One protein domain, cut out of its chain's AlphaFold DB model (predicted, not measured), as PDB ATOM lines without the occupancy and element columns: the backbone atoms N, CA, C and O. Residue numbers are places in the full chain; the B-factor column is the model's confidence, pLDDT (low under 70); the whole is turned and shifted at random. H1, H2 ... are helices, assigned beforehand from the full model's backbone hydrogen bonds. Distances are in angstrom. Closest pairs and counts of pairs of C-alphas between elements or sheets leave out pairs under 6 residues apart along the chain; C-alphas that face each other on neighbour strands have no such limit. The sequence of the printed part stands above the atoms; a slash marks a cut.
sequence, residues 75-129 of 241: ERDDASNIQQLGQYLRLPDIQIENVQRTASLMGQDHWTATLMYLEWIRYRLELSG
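Overview. This is residues 75 to 129 of the 241 residues of an uncharacterized protein of Puccinia triticina (isolate 1-1 / race 1 (BBBD)) (UniProt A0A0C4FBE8). Three helices make a flat, open zigzag, shaped much like the letter N: the longest helix, H3, meets H2 near one end in a V, and H2 meets H1 near its other end in a second V. H3 and H1 are apart, and residues 118 to 129, of which 118 to 128 belong to H3, stick out free of the rest. The printed part has 55 residues with three named helices, in the order H1, H2, H3, and no named strand; its class is all helix. The whole is loose, with a radius of gyration of the C-alphas of 13.1 A, and the C-alphas span 37 by 29 by 13 A.

Along the chain. H3, the longest helix, holds residues 108 to 128 and measures 29.8 A from first to last C-alpha. It begins with C-alpha 108 at (-30.929, -46.727, 25.835) and ends with C-alpha 128 at (-40.224, -33.089, 50.618). H2 holds residues 93 to 104, 16.4 A from first to last C-alpha. H1 holds residues 75 to 88, 20.1 A long in the same measure, and begins with C-alpha 75 at (-26.431, -27.665, 16.728).

Arrangement. H3 touches H2, and the closest C-alphas of the two are those of His 110 and Thr 102, 6.4 A apart. H3 touches H2 with residues 110 to 114 alone, and H2 touches H3 with residues 102 to 104 alone. The two run opposite ways at a steep tilt of 38 degrees and form a helical hairpin, with a tight link of 3 residues. H2 also touches H1, with residues 93 to 96 of H2 and residues 82 to 86 of H1 alone. The closest C-alphas here are those of Ile 96 and Gly 86, 6.1 A apart. H1 and H2 too run opposite ways at a steep tilt of 38 degrees, a second helical hairpin, with a tight link of 4 residues. H1 and H3 are apart. In H1, H2 and H3 every O i to N i+4 pair of the backbone is within hydrogen-bond range.

Size, cuts and confidence. The two C-alphas farthest apart are those of Arg 76 and Leu 127, 38.4 A from each other. Without the free residues 118 to 129, the body has 43 residues and spans 29 by 21 by 12 A. The printed part runs from 75 to 129 without a cut, and it has no long link. The mean pLDDT of the printed part is 74.1, and 14 residues are under 70: residues 75 to 80, residue 88, residue 91 and residues 124 to 129.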
ATOM      1  N   GLU A  75     -26.816 -27.456  15.324       54.78
ATOM      2  CA  GLU A  75     -26.431 -27.665  16.728       54.78
ATOM      3  C   GLU A  75     -26.306 -26.342  17.506       54.78
ATOM      4  O   GLU A  75     -26.564 -26.295  18.709       54.78
ATOM      5  N   ARG A  76     -25.936 -25.246  16.825       54.94
ATOM      6  CA  ARG A  76     -25.784 -23.916  17.429       54.94
ATOM      7  C   ARG A  76     -27.131 -23.259  17.716       54.94
ATOM      8  O   ARG A  76     -27.290 -22.664  18.782       54.94
ATOM      9  N   ASP A  77     -28.079 -23.381  16.792       62.59
ATOM     10  CA  ASP A  77     -29.425 -22.825  16.947       62.59
ATOM     11  C   ASP A  77     -30.186 -23.547  18.074       62.59
ATOM     12  O   ASP A  77     -30.744 -22.895  18.961       62.59
ATOM     13  N   ASP A  78     -30.120 -24.883  18.111       63.62
ATOM     14  CA  ASP A  78     -30.751 -25.696  19.159       63.62
ATOM     15  C   ASP A  78     -30.125 -25.435  20.548       63.62
ATOM     16  O   ASP A  78     -30.846 -25.256  21.535       63.62
ATOM     17  N   ALA A  79     -28.793 -25.316  20.644       65.38
ATOM     18  CA  ALA A  79     -28.115 -24.972  21.899       65.38
ATOM     19  C   ALA A  79     -28.472 -23.558  22.406       65.38
ATOM     20  O   ALA A  79     -28.700 -23.374  23.606       65.38
ATOM     21  N   SER A  80     -28.568 -22.578  21.499       68.94
ATOM     22  CA  SER A  80     -28.984 -21.203  21.812       68.94
ATOM     23  C   SER A  80     -30.428 -21.154  22.334       68.94
ATOM     24  O   SER A  80     -30.706 -20.528  23.358       68.94
ATOM     25  N   ASN A  81     -31.334 -21.900  21.693       75.12
ATOM     26  CA  ASN A  81     -32.734 -22.033  22.099       75.12
ATOM     27  C   ASN A  81     -32.865 -22.646  23.512       75.12
ATOM     28  O   ASN A  81     -33.558 -22.095  24.369       75.12
ATOM     29  N   ILE A  82     -32.123 -23.723  23.804       70.50
ATOM     30  CA  ILE A  82     -32.081 -24.339  25.144       70.50
ATOM     31  C   ILE A  82     -31.565 -23.348  26.200       70.50
ATOM     32  O   ILE A  82     -32.127 -23.279  27.297       70.50
ATOM     33  N   GLN A  83     -30.542 -22.546  25.888       70.88
ATOM     34  CA  GLN A  83     -30.013 -21.548  26.824       70.88
ATOM     35  C   GLN A  83     -31.012 -20.402  27.076       70.88
ATOM     36  O   GLN A  83     -31.219 -20.010  28.226       70.88
ATOM     37  N   GLN A  84     -31.691 -19.914  26.033       72.94
ATOM     38  CA  GLN A  84     -32.746 -18.901  26.146       72.94
ATOM     39  C   GLN A  84     -33.952 -19.412  26.956       72.94
ATOM     40  O   GLN A  84     -34.476 -18.696  27.814       72.94
ATOM     41  N   LEU A  85     -34.362 -20.667  26.744       74.44
ATOM     42  CA  LEU A  85     -35.405 -21.327  27.533       74.44
ATOM     43  C   LEU A  85     -34.974 -21.508  28.999       74.44
ATOM     44  O   LEU A  85     -35.773 -21.272  29.907       74.44
ATOM     45  N   GLY A  86     -33.706 -21.848  29.241       70.12
ATOM     46  CA  GLY A  86     -33.111 -21.914  30.576       70.12
ATOM     47  C   GLY A  86     -33.203 -20.587  31.333       70.12
ATOM     48  O   GLY A  86     -33.688 -20.554  32.466       70.12
ATOM     49  N   GLN A  87     -32.843 -19.480  30.676       72.12
ATOM     50  CA  GLN A  87     -32.977 -18.126  31.228       72.12
ATOM     51  C   GLN A  87     -34.442 -17.754  31.514       72.12
ATOM     52  O   GLN A  87     -34.741 -17.229  32.588       72.12
ATOM     53  N   TYR A  88     -35.368 -18.070  30.600       68.75
ATOM     54  CA  TYR A  88     -36.804 -17.820  30.785       68.75
ATOM     55  C   TYR A  88     -37.383 -18.582  31.991       68.75
ATOM     56  O   TYR A  88     -38.137 -18.020  32.786       68.75
ATOM     57  N   LEU A  89     -36.979 -19.844  32.170       73.50
ATOM     58  CA  LEU A  89     -37.364 -20.689  33.306       73.50
ATOM     59  C   LEU A  89     -36.592 -20.370  34.602       73.50
ATOM     60  O   LEU A  89     -36.915 -20.936  35.647       73.50
ATOM     61  N   ARG A  90     -35.595 -19.471  34.553       73.38
ATOM     62  CA  ARG A  90     -34.637 -19.183  35.640       73.38
ATOM     63  C   ARG A  90     -33.936 -20.439  36.176       73.38
ATOM     64  O   ARG A  90     -33.689 -20.558  37.377       73.38
ATOM     65  N   LEU A  91     -33.623 -21.375  35.283       69.19
ATOM     66  CA  LEU A  91     -32.797 -22.536  35.601       69.19
ATOM     67  C   LEU A  91     -31.352 -22.070  35.861       69.19
ATOM     68  O   LEU A  91     -30.808 -21.347  35.027       69.19
ATOM     69  N   PRO A  92     -30.714 -22.466  36.981       74.06
ATOM     70  CA  PRO A  92     -29.287 -22.230  37.192       74.06
ATOM     71  C   PRO A  92     -28.452 -22.898  36.094       74.06
ATOM     72  O   PRO A  92     -28.816 -23.981  35.632       74.06
ATOM     73  N   ASP A  93     -27.304 -22.319  35.730       72.12
ATOM     74  CA  ASP A  93     -26.491 -22.794  34.597       72.12
ATOM     75  C   ASP A  93     -26.092 -24.275  34.714       72.12
ATOM     76  O   ASP A  93     -26.142 -25.008  33.729       72.12
ATOM     77  N   ILE A  94     -25.823 -24.762  35.932       71.50
ATOM     78  CA  ILE A  94     -25.540 -26.184  36.207       71.50
ATOM     79  C   ILE A  94     -26.707 -27.121  35.834       71.50
ATOM     80  O   ILE A  94     -26.488 -28.271  35.460       71.50
ATOM     81  N   GLN A  95     -27.959 -26.653  35.894       70.44
ATOM     82  CA  GLN A  95     -29.115 -27.424  35.426       70.44
ATOM     83  C   GLN A  95     -29.263 -27.358  33.902       70.44
ATOM     84  O   GLN A  95     -29.646 -28.359  33.302       70.44
ATOM     85  N   ILE A  96     -28.901 -26.238  33.266       76.81
ATOM     86  CA  ILE A  96     -28.852 -26.125  31.797       76.81
ATOM     87  C   ILE A  96     -27.782 -27.080  31.238       76.81
ATOM     88  O   ILE A  96     -28.067 -27.845  30.318       76.81
ATOM     89  N   GLU A  97     -26.599 -27.128  31.858       78.56
ATOM     90  CA  GLU A  97     -25.531 -28.076  31.511       78.56
ATOM     91  C   GLU A  97     -25.975 -29.537  31.719       78.56
ATOM     92  O   GLU A  97     -25.774 -30.377  30.846       78.56
ATOM     93  N   ASN A  98     -26.645 -29.856  32.835       75.81
ATOM     94  CA  ASN A  98     -27.177 -31.203  33.088       75.81
ATOM     95  C   ASN A  98     -28.256 -31.622  32.064       75.81
ATOM     96  O   ASN A  98     -28.309 -32.796  31.681       75.81
ATOM     97  N   VAL A  99     -29.090 -30.683  31.595       78.19
ATOM     98  CA  VAL A  99     -30.069 -30.920  30.519       78.19
ATOM     99  C   VAL A  99     -29.353 -31.188  29.197       78.19
ATOM    100  O   VAL A  99     -29.645 -32.195  28.558       78.19
ATOM    101  N   GLN A 100     -28.367 -30.366  28.822       79.38
ATOM    102  CA  GLN A 100     -27.557 -30.584  27.616       79.38
ATOM    103  C   GLN A 100     -26.807 -31.926  27.668       79.38
ATOM    104  O   GLN A 100     -26.825 -32.678  26.694       79.38
ATOM    105  N   ARG A 101     -26.236 -32.294  28.823       78.38
ATOM    106  CA  ARG A 101     -25.553 -33.583  29.013       78.38
ATOM    107  C   ARG A 101     -26.515 -34.762  28.843       78.38
ATOM    108  O   ARG A 101     -26.189 -35.702  28.128       78.38
ATOM    109  N   THR A 102     -27.718 -34.688  29.416       75.62
ATOM    110  CA  THR A 102     -28.755 -35.730  29.259       75.62
ATOM    111  C   THR A 102     -29.295 -35.806  27.825       75.62
ATOM    112  O   THR A 102     -29.562 -36.898  27.328       75.62
ATOM    113  N   ALA A 103     -29.409 -34.669  27.132       76.12
ATOM    114  CA  ALA A 103     -29.803 -34.603  25.724       76.12
ATOM    115  C   ALA A 103     -28.716 -35.124  24.760       76.12
ATOM    116  O   ALA A 103     -29.041 -35.579  23.670       76.12
ATOM    117  N   SER A 104     -27.439 -35.093  25.164       80.69
ATOM    118  CA  SER A 104     -26.323 -35.657  24.389       80.69
ATOM    119  C   SER A 104     -26.207 -37.187  24.475       80.69
ATOM    120  O   SER A 104     -25.509 -37.798  23.667       80.69
ATOM    121  N   LEU A 105     -26.898 -37.820  25.434       81.31
ATOM    122  CA  LEU A 105     -27.014 -39.278  25.502       81.31
ATOM    123  C   LEU A 105     -27.894 -39.788  24.356       81.31
ATOM    124  O   LEU A 105     -28.894 -39.163  24.006       81.31
ATOM    125  N   MET A 106     -27.561 -40.960  23.817       80.75
ATOM    126  CA  MET A 106     -28.283 -41.578  22.703       80.75
ATOM    127  C   MET A 106     -28.873 -42.933  23.101       80.75
ATOM    128  O   MET A 106     -28.321 -43.653  23.933       80.75
ATOM    129  N   GLY A 107     -30.004 -43.294  22.491       79.81
ATOM    130  CA  GLY A 107     -30.626 -44.608  22.655       79.81
ATOM    131  C   GLY A 107     -30.978 -44.959  24.107       79.81
ATOM    132  O   GLY A 107     -31.660 -44.205  24.805       79.81
ATOM    133  N   GLN A 108     -30.537 -46.138  24.552       79.56
ATOM    134  CA  GLN A 108     -30.929 -46.727  25.835       79.56
ATOM    135  C   GLN A 108     -30.445 -45.921  27.053       79.56
ATOM    136  O   GLN A 108     -31.157 -45.861  28.061       79.56
ATOM    137  N   ASP A 109     -29.300 -45.242  26.957       79.94
ATOM    138  CA  ASP A 109     -28.753 -44.443  28.062       79.94
ATOM    139  C   ASP A 109     -29.577 -43.175  28.311       79.94
ATOM    140  O   ASP A 109     -29.812 -42.805  29.462       79.94
ATOM    141  N   HIS A 110     -30.102 -42.549  27.251       81.81
ATOM    142  CA  HIS A 110     -30.993 -41.391  27.362       81.81
ATOM    143  C   HIS A 110     -32.298 -41.742  28.090       81.81
ATOM    144  O   HIS A 110     -32.726 -41.029  29.002       81.81
ATOM    145  N   TRP A 111     -32.914 -42.874  27.731       81.00
ATOM    146  CA  TRP A 111     -34.127 -43.347  28.401       81.00
ATOM    147  C   TRP A 111     -33.852 -43.747  29.855       81.00
ATOM    148  O   TRP A 111     -34.607 -43.373  30.751       81.00
ATOM    149  N   THR A 112     -32.729 -44.423  30.115       84.94
ATOM    150  CA  THR A 112     -32.313 -44.811  31.473       84.94
ATOM    151  C   THR A 112     -32.059 -43.585  32.357       84.94
ATOM    152  O   THR A 112     -32.571 -43.522  33.475       84.94
ATOM    153  N   ALA A 113     -31.352 -42.567  31.852       81.25
ATOM    154  CA  ALA A 113     -31.146 -41.299  32.553       81.25
ATOM    155  C   ALA A 113     -32.470 -40.560  32.819       81.25
ATOM    156  O   ALA A 113     -32.691 -40.071  33.927       81.25
ATOM    157  N   THR A 114     -33.379 -40.541  31.839       84.06
ATOM    158  CA  THR A 114     -34.710 -39.928  31.971       84.06
ATOM    159  C   THR A 114     -35.551 -40.628  33.042       84.06
ATOM    160  O   THR A 114     -36.119 -39.958  33.905       84.06
ATOM    161  N   LEU A 115     -35.587 -41.965  33.055       85.44
ATOM    162  CA  LEU A 115     -36.284 -42.739  34.088       85.44
ATOM    163  C   LEU A 115     -35.680 -42.517  35.480       85.44
ATOM    164  O   LEU A 115     -36.429 -42.285  36.427       85.44
ATOM    165  N   MET A 116     -34.348 -42.517  35.615       85.12
ATOM    166  CA  MET A 116     -33.689 -42.211  36.893       85.12
ATOM    167  C   MET A 116     -34.006 -40.792  37.381       85.12
ATOM    168  O   MET A 116     -34.204 -40.592  38.577       85.12
ATOM    169  N   TYR A 117     -34.098 -39.811  36.479       83.81
ATOM    170  CA  TYR A 117     -34.446 -38.435  36.836       83.81
ATOM    171  C   TYR A 117     -35.920 -38.293  37.251       83.81
ATOM    172  O   TYR A 117     -36.216 -37.617  38.237       83.81
ATOM    173  N   LEU A 118     -36.845 -38.978  36.569       85.44
ATOM    174  CA  LEU A 118     -38.263 -39.029  36.949       85.44
ATOM    175  C   LEU A 118     -38.478 -39.747  38.290       85.44
ATOM    176  O   LEU A 118     -39.238 -39.263  39.128       85.44
ATOM    177  N   GLU A 119     -37.772 -40.852  38.531       86.19
ATOM    178  CA  GLU A 119     -37.806 -41.573  39.806       86.19
ATOM    179  C   GLU A 119     -37.189 -40.740  40.941       86.19
ATOM    180  O   GLU A 119     -37.739 -40.680  42.041       86.19
ATOM    181  N   TRP A 120     -36.107 -40.005  40.668       80.81
ATOM    182  CA  TRP A 120     -35.536 -39.047  41.612       80.81
ATOM    183  C   TRP A 120     -36.503 -37.891  41.921       80.81
ATOM    184  O   TRP A 120     -36.648 -37.522  43.087       80.81
ATOM    185  N   ILE A 121     -37.227 -37.361  40.924       77.56
ATOM    186  CA  ILE A 121     -38.303 -36.376  41.139       77.56
ATOM    187  C   ILE A 121     -39.411 -36.972  42.016       77.56
ATOM    188  O   ILE A 121     -39.851 -36.307  42.956       77.56
ATOM    189  N   ARG A 122     -39.843 -38.214  41.755       76.88
ATOM    190  CA  ARG A 122     -40.859 -38.915  42.556       76.88
ATOM    191  C   ARG A 122     -40.414 -39.064  44.009       76.88
ATOM    192  O   ARG A 122     -41.098 -38.570  44.902       76.88
ATOM    193  N   TYR A 123     -39.226 -39.619  44.233       76.00
ATOM    194  CA  TYR A 123     -38.616 -39.739  45.555       76.00
ATOM    195  C   TYR A 123     -38.507 -38.380  46.266       76.00
ATOM    196  O   TYR A 123     -38.897 -38.247  47.424       76.00
ATOM    197  N   ARG A 124     -38.048 -37.325  45.577       68.00
ATOM    198  CA  ARG A 124     -37.953 -35.964  46.141       68.00
ATOM    199  C   ARG A 124     -39.318 -35.366  46.485       68.00
ATOM    200  O   ARG A 124     -39.417 -34.685  47.509       68.00
ATOM    201  N   LEU A 125     -40.353 -35.612  45.680       68.12
ATOM    202  CA  LEU A 125     -41.729 -35.187  45.957       68.12
ATOM    203  C   LEU A 125     -42.303 -35.903  47.184       68.12
ATOM    204  O   LEU A 125     -42.856 -35.235  48.058       68.12
ATOM    205  N   GLU A 126     -42.120 -37.222  47.273       69.88
ATOM    206  CA  GLU A 126     -42.545 -38.047  48.411       69.88
ATOM    207  C   GLU A 126     -41.826 -37.632  49.712       69.88
ATOM    208  O   GLU A 126     -42.466 -37.518  50.757       69.88
ATOM    209  N   LEU A 127     -40.525 -37.313  49.647       60.59
ATOM    210  CA  LEU A 127     -39.723 -36.921  50.815       60.59
ATOM    211  C   LEU A 127     -39.933 -35.464  51.274       60.59
ATOM    212  O   LEU A 127     -39.747 -35.163  52.452       60.59
ATOM    213  N   SER A 128     -40.273 -34.546  50.357       51.94
ATOM    214  CA  SER A 128     -40.224 -33.089  50.618       51.94
ATOM    215  C   SER A 128     -41.584 -32.386  50.545       51.94
ATOM    216  O   SER A 128     -41.751 -31.302  51.108       51.94
ATOM    217  N   GLY A 129     -42.556 -32.946  49.813       54.00
ATOM    218  CA  GLY A 129     -43.857 -32.315  49.549       54.00
ATOM    219  C   GLY A 129     -43.798 -31.007  48.738       54.00
ATOM    220  O   GLY A 129     -44.797 -30.291  48.665       54.00
TER     221      GLY A 129